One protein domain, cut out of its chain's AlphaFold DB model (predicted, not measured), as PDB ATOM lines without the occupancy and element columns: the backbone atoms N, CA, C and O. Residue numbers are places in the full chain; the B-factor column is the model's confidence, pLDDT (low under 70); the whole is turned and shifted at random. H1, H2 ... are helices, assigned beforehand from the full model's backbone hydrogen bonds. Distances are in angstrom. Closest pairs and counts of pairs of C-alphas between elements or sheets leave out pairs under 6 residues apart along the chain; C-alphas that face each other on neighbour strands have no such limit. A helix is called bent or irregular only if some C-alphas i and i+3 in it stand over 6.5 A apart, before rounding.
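Overview. This is residues 2 to 15 and 24 to 58 of the 64 residues of the protein "Hypothetical protein" of Rotaria sp. Silwood1 (UniProt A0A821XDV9). Read from the first residue, H1 lies across the mouth of a wide V whose two sides are H2 and H3a, the first arm of the bent helix H3; these make a small body. From its H3a side residues 45 to 58, with the second arm H3b, stick out as a free arm that makes much of the length. The printed part has 49 residues with three named helices, H1, H2 and H3 along the chain, and no named strand: the class is all helix. It is loose, with a radius of gyration of the C-alphas of 14.0 A and spans of 42 by 18 by 15 A.

Arrangement. Begin with H1, residues 2 to 13, which with its residues 9 to 13 alone touches H2, residues 24 to 33. Look at the C-alphas of Arg 12 and Glu 31, their closest, 6.8 A apart; the two helices run opposite ways at a steep tilt of 62 degrees. Go on to H3, residues 37 to 56, by its hydrogen bonds assigned as one helix but bent: C-alphas 45 and 48 are 6.9 A apart. Its arms, H3a, residues 37 to 45, and H3b, residues 48 to 56, stand at a shallow tilt of 29 degrees. H1 and H3a are close but not clearly touching, their closest C-alphas, those of Ile 5 and Thr 40, 7.6 A apart; they run opposite ways at a shallow tilt of 31 degrees. H2 and H3a are apart, and H3b is apart from H1 and H2. In H1, H2, H3a and H3b every O i to N i+4 pair is within hydrogen-bond range.

Along the chain. Find C-alpha 2 at (-26.459, -42.550, 22.130); from there H1 runs 16.6 A to C-alpha 13. H2 runs 14.3 A from C-alpha 24 at (-39.809, -50.656, 35.194). H3a measures 11.9 A, and H3b 12.5 A, ending at C-alpha 56 at (-8.060, -42.958, 9.521).

Size, cuts and confidence. The C-alphas farthest apart are those of Ser 26 and His 58, at 43.0 A. Residues 16 to 23 are not printed; C-alphas 15 and 24 are 12.0 A apart across the cut. The link from H2 to H3 is tight. No printed residue is under 70 in pLDDT.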
ATOM      1  N   ILE A   2     -25.193 -42.130  21.523       79.94
ATOM      2  CA  ILE A   2     -26.459 -42.550  22.130       79.94
ATOM      3  C   ILE A   2     -26.393 -43.993  22.650       79.94
ATOM      4  O   ILE A   2     -26.878 -44.248  23.740       79.94
ATOM      5  N   GLU A   3     -25.690 -44.887  21.945       83.88
ATOM      6  CA  GLU A   3     -25.401 -46.263  22.389       83.88
ATOM      7  C   GLU A   3     -24.743 -46.288  23.775       83.88
ATOM      8  O   GLU A   3     -25.256 -46.929  24.675       83.88
ATOM      9  N   HIS A   4     -23.712 -45.469  24.016       85.38
ATOM     10  CA  HIS A   4     -23.084 -45.385  25.341       85.38
ATOM     11  C   HIS A   4     -24.019 -44.882  26.455       85.38
ATOM     12  O   HIS A   4     -23.794 -45.193  27.622       85.38
ATOM     13  N   ILE A   5     -25.035 -44.072  26.129       89.06
ATOM     14  CA  ILE A   5     -26.040 -43.651  27.119       89.06
ATOM     15  C   ILE A   5     -26.967 -44.823  27.439       89.06
ATOM     16  O   ILE A   5     -27.297 -45.024  28.606       89.06
ATOM     17  N   TRP A   6     -27.360 -45.597  26.426       90.69
ATOM     18  CA  TRP A   6     -28.150 -46.809  26.620       90.69
ATOM     19  C   TRP A   6     -27.390 -47.862  27.431       90.69
ATOM     20  O   TRP A   6     -27.960 -48.383  28.384       90.69
ATOM     21  N   ASP A   7     -26.103 -48.077  27.151       90.44
ATOM     22  CA  ASP A   7     -25.248 -48.987  27.926       90.44
ATOM     23  C   ASP A   7     -25.160 -48.570  29.405       90.44
ATOM     24  O   ASP A   7     -25.256 -49.399  30.312       90.44
ATOM     25  N   GLU A   8     -24.985 -47.271  29.679       90.88
ATOM     26  CA  GLU A   8     -24.931 -46.760  31.054       90.88
ATOM     27  C   GLU A   8     -26.287 -46.885  31.756       90.88
ATOM     28  O   GLU A   8     -26.330 -47.238  32.936       90.88
ATOM     29  N   LEU A   9     -27.390 -46.635  31.045       93.44
ATOM     30  CA  LEU A   9     -28.731 -46.833  31.583       93.44
ATOM     31  C   LEU A   9     -28.961 -48.308  31.923       93.44
ATOM     32  O   LEU A   9     -29.372 -48.613  33.036       93.44
ATOM     33  N   GLU A  10     -28.629 -49.233  31.024       93.38
ATOM     34  CA  GLU A  10     -28.745 -50.670  31.277       93.38
ATOM     35  C   GLU A  10     -27.911 -51.092  32.495       93.38
ATOM     36  O   GLU A  10     -28.402 -51.801  33.376       93.38
ATOM     37  N   ARG A  11     -26.673 -50.594  32.615       94.06
ATOM     38  CA  ARG A  11     -25.808 -50.859  33.776       94.06
ATOM     39  C   ARG A  11     -26.435 -50.390  35.090       94.06
ATOM     40  O   ARG A  11     -26.300 -51.089  36.093       94.06
ATOM     41  N   ARG A  12     -27.113 -49.241  35.084       94.31
ATOM     42  CA  ARG A  12     -27.846 -48.704  36.243       94.31
ATOM     43  C   ARG A  12     -29.113 -49.482  36.560       94.31
ATOM     44  O   ARG A  12     -29.499 -49.527  37.720       94.31
ATOM     45  N   LEU A  13     -29.728 -50.120  35.568       95.69
ATOM     46  CA  LEU A  13     -30.920 -50.944  35.760       95.69
ATOM     47  C   LEU A  13     -30.608 -52.330  36.347       95.69
ATOM     48  O   LEU A  13     -31.479 -52.908  36.990       95.69
ATOM     49  N   LYS A  14     -29.378 -52.848  36.196       95.75
ATOM     50  CA  LYS A  14     -28.971 -54.189  36.682       95.75
ATOM     51  C   LYS A  14     -29.324 -54.518  38.144       95.75
ATOM     52  O   LYS A  14     -29.643 -55.675  38.400       95.75
ATOM     53  N   PRO A  15     -29.244 -53.587  39.113       96.50
ATOM     54  CA  PRO A  15     -29.595 -53.878  40.504       96.50
ATOM     55  C   PRO A  15     -31.105 -54.000  40.759       96.50
ATOM     56  O   PRO A  15     -31.499 -54.471  41.824       96.50
ATOM     57  N   LEU A  24     -40.963 -50.766  36.091       96.69
ATOM     58  CA  LEU A  24     -39.809 -50.656  35.194       96.69
ATOM     59  C   LEU A  24     -39.714 -49.255  34.574       96.69
ATOM     60  O   LEU A  24     -38.642 -48.653  34.572       96.69
ATOM     61  N   TRP A  25     -40.828 -48.720  34.070       96.88
ATOM     62  CA  TRP A  25     -40.866 -47.389  33.469       96.88
ATOM     63  C   TRP A  25     -40.486 -46.295  34.471       96.88
ATOM     64  O   TRP A  25     -39.681 -45.417  34.154       96.88
ATOM     65  N   SER A  26     -40.992 -46.386  35.700       97.06
ATOM     66  CA  SER A  26     -40.670 -45.444  36.777       97.06
ATOM     67  C   SER A  26     -39.178 -45.465  37.129       97.06
ATOM     68  O   SER A  26     -38.557 -44.407  37.249       97.06
ATOM     69  N   ILE A  27     -38.579 -46.657  37.222       96.88
ATOM     70  CA  ILE A  27     -37.143 -46.828  37.489       96.88
ATOM     71  C   ILE A  27     -36.308 -46.262  36.338       96.88
ATOM     72  O   ILE A  27     -35.365 -45.510  36.582       96.88
ATOM     73  N   ILE A  28     -36.673 -46.549  35.082       96.31
ATOM     74  CA  ILE A  28     -35.991 -45.986  33.906       96.31
ATOM     75  C   ILE A  28     -36.004 -44.459  33.965       96.31
ATOM     76  O   ILE A  28     -34.966 -43.829  33.770       96.31
ATOM     77  N   GLN A  29     -37.152 -43.847  34.261       96.62
ATOM     78  CA  GLN A  29     -37.256 -42.392  34.361       96.62
ATOM     79  C   GLN A  29     -36.403 -41.818  35.498       96.62
ATOM     80  O   GLN A  29     -35.805 -40.752  35.331       96.62
ATOM     81  N   GLN A  30     -36.347 -42.499  36.644       95.94
ATOM     82  CA  GLN A  30     -35.509 -42.104  37.774       95.94
ATOM     83  C   GLN A  30     -34.022 -42.162  37.409       95.94
ATOM     84  O   GLN A  30     -33.320 -41.159  37.550       95.94
ATOM     85  N   GLU A  31     -33.552 -43.300  36.898       95.56
ATOM     86  CA  GLU A  31     -32.150 -43.490  36.523       95.56
ATOM     87  C   GLU A  31     -31.736 -42.542  35.401       95.56
ATOM     88  O   GLU A  31     -30.673 -41.926  35.479       95.56
ATOM     89  N   TRP A  32     -32.608 -42.337  34.409       93.94
ATOM     90  CA  TRP A  32     -32.393 -41.379  33.327       93.94
ATOM     91  C   TRP A  32     -32.189 -39.953  33.845       93.94
ATOM     92  O   TRP A  32     -31.246 -39.276  33.440       93.94
ATOM     93  N   LYS A  33     -33.029 -39.494  34.783       92.19
ATOM     94  CA  LYS A  33     -32.865 -38.181  35.437       92.19
ATOM     95  C   LYS A  33     -31.594 -38.113  36.291       92.19
ATOM     96  O   LYS A  33     -31.027 -37.034  36.445       92.19
ATOM     97  N   GLY A  34     -31.144 -39.250  36.821       90.94
ATOM     98  CA  GLY A  34     -29.890 -39.391  37.557       90.94
ATOM     99  C   GLY A  34     -28.633 -39.410  36.676       90.94
ATOM    100  O   GLY A  34     -27.517 -39.367  37.204       90.94
ATOM    101  N   ILE A  35     -28.755 -39.482  35.346       90.00
ATOM    102  CA  ILE A  35     -27.611 -39.338  34.437       90.00
ATOM    103  C   ILE A  35     -27.237 -37.854  34.373       90.00
ATOM    104  O   ILE A  35     -27.886 -37.032  33.729       90.00
ATOM    105  N   GLY A  36     -26.155 -37.504  35.069       87.62
ATOM    106  CA  GLY A  36     -25.654 -36.137  35.117       87.62
ATOM    107  C   GLY A  36     -25.163 -35.622  33.759       87.62
ATOM    108  O   GLY A  36     -24.685 -36.376  32.908       87.62
ATOM    109  N   ARG A  37     -25.192 -34.292  33.595       85.19
ATOM    110  CA  ARG A  37     -24.681 -33.590  32.397       85.19
ATOM    111  C   ARG A  37     -23.215 -33.895  32.087       85.19
ATOM    112  O   ARG A  37     -22.793 -33.772  30.944       85.19
ATOM    113  N   GLU A  38     -22.432 -34.284  33.086       85.75
ATOM    114  CA  GLU A  38     -21.033 -34.660  32.895       85.75
ATOM    115  C   GLU A  38     -20.887 -35.886  31.978       85.75
ATOM    116  O   GLU A  38     -20.020 -35.904  31.105       85.75
ATOM    117  N   VAL A  39     -21.767 -36.883  32.125       83.69
ATOM    118  CA  VAL A  39     -21.757 -38.101  31.301       83.69
ATOM    119  C   VAL A  39     -22.057 -37.744  29.848       83.69
ATOM    120  O   VAL A  39     -21.297 -38.100  28.946       83.69
ATOM    121  N   THR A  40     -23.113 -36.964  29.611       84.25
ATOM    122  CA  THR A  40     -23.490 -36.549  28.255       84.25
ATOM    123  C   THR A  40     -22.454 -35.609  27.634       84.25
ATOM    124  O   THR A  40     -22.118 -35.765  26.460       84.25
ATOM    125  N   SER A  41     -21.858 -34.704  28.417       85.56
ATOM    126  CA  SER A  41     -20.785 -33.815  27.960       85.56
ATOM    127  C   SER A  41     -19.532 -34.589  27.537       85.56
ATOM    128  O   SER A  41     -19.015 -34.357  26.445       85.56
ATOM    129  N   LYS A  42     -19.077 -35.575  28.325       86.44
ATOM    130  CA  LYS A  42     -17.942 -36.443  27.956       86.44
ATOM    131  C   LYS A  42     -18.186 -37.172  26.633       86.44
ATOM    132  O   LYS A  42     -17.280 -37.258  25.803       86.44
ATOM    133  N   LEU A  43     -19.408 -37.653  26.410       85.19
ATOM    134  CA  LEU A  43     -19.777 -38.337  25.170       85.19
ATOM    135  C   LEU A  43     -19.739 -37.401  23.963       85.19
ATOM    136  O   LEU A  43     -19.135 -37.753  22.947       85.19
ATOM    137  N   VAL A  44     -20.313 -36.202  24.075       86.75
ATOM    138  CA  VAL A  44     -20.264 -35.195  23.003       86.75
ATOM    139  C   VAL A  44     -18.822 -34.769  22.722       86.75
ATOM    140  O   VAL A  44     -18.385 -34.797  21.573       86.75
ATOM    141  N   ASN A  45     -18.034 -34.494  23.763       88.81
ATOM    142  CA  ASN A  45     -16.629 -34.097  23.633       88.81
ATOM    143  C   ASN A  45     -15.749 -35.197  23.015       88.81
ATOM    144  O   ASN A  45     -14.690 -34.913  22.459       88.81
ATOM    145  N   SER A  46     -16.181 -36.461  23.069       88.00
ATOM    146  CA  SER A  46     -15.481 -37.576  22.426       88.00
ATOM    147  C   SER A  46     -15.709 -37.657  20.907       88.00
ATOM    148  O   SER A  46     -14.918 -38.298  20.208       88.00
ATOM    149  N   MET A  47     -16.738 -36.989  20.364       90.50
ATOM    150  CA  MET A  47     -17.119 -37.089  18.947       90.50
ATOM    151  C   MET A  47     -16.016 -36.684  17.964       90.50
ATOM    152  O   MET A  47     -15.758 -37.461  17.041       90.50
ATOM    153  N   PRO A  48     -15.282 -35.570  18.159       91.94
ATOM    154  CA  PRO A  48     -14.166 -35.224  17.279       91.94
ATOM    155  C   PRO A  48     -13.070 -36.296  17.239       91.94
ATOM    156  O   PRO A  48     -12.352 -36.426  16.250       91.94
ATOM    157  N   ARG A  49     -12.901 -37.078  18.315       90.75
ATOM    158  CA  ARG A  49     -11.955 -38.201  18.342       90.75
ATOM    159  C   ARG A  49     -12.488 -39.402  17.560       90.75
ATOM    160  O   ARG A  49     -11.722 -39.983  16.803       90.75
ATOM    161  N   ARG A  50     -13.776 -39.743  17.700       90.12
ATOM    162  CA  ARG A  50     -14.423 -40.829  16.933       90.12
ATOM    163  C   ARG A  50     -14.361 -40.553  15.429       90.12
ATOM    164  O   ARG A  50     -13.929 -41.411  14.673       90.12
ATOM    165  N   LEU A  51     -14.689 -39.326  15.015       91.12
ATOM    166  CA  LEU A  51     -14.634 -38.910  13.607       91.12
ATOM    167  C   LEU A  51     -13.226 -39.039  13.013       91.12
ATOM    168  O   LEU A  51     -13.071 -39.538  11.904       91.12
ATOM    169  N   ARG A  52     -12.187 -38.653  13.765       93.62
ATOM    170  CA  ARG A  52     -10.794 -38.833  13.325       93.62
ATOM    171  C   ARG A  52     -10.428 -40.297  13.094       93.62
ATOM    172  O   ARG A  52      -9.673 -40.583  12.174       93.62
ATOM    173  N   GLU A  53     -10.949 -41.214  13.901       93.00
ATOM    174  CA  GLU A  53     -10.671 -42.646  13.748       93.00
ATOM    175  C   GLU A  53     -11.419 -43.242  12.550       93.00
ATOM    176  O   GLU A  53     -10.835 -44.026  11.812       93.00
ATOM    177  N   VAL A  54     -12.649 -42.791  12.275       93.12
ATOM    178  CA  VAL A  54     -13.370 -43.146  11.037       93.12
ATOM    179  C   VAL A  54     -12.592 -42.679   9.805       93.12
ATOM    180  O   VAL A  54     -12.437 -43.440   8.854       93.12
ATOM    181  N   LEU A  55     -12.059 -41.450   9.828       94.31
ATOM    182  CA  LEU A  55     -11.242 -40.922   8.729       94.31
ATOM    183  C   LEU A  55      -9.965 -41.743   8.517       94.31
ATOM    184  O   LEU A  55      -9.658 -42.094   7.381       94.31
ATOM    185  N   LYS A  56      -9.246 -42.087   9.595       94.31
ATOM    186  CA  LYS A  56      -8.060 -42.958   9.521       94.31
ATOM    187  C   LYS A  56      -8.384 -44.343   8.967       94.31
ATOM    188  O   LYS A  56      -7.579 -44.899   8.233       94.31
ATOM    189  N   ASN A  57      -9.558 -44.873   9.296       94.56
ATOM    190  CA  ASN A  57     -10.011 -46.173   8.814       94.56
ATOM    191  C   ASN A  57     -10.703 -46.090   7.447       94.56
ATOM    192  O   ASN A  57     -11.330 -47.062   7.034       94.56
ATOM    193  N   HIS A  58     -10.626 -44.951   6.748       93.56
ATOM    194  CA  HIS A  58     -11.260 -44.736   5.443       93.56
ATOM    195  C   HIS A  58     -12.762 -45.077   5.429       93.56
ATOM    196  O   HIS A  58     -13.277 -45.643   4.469       93.56
TER     197      HIS A  58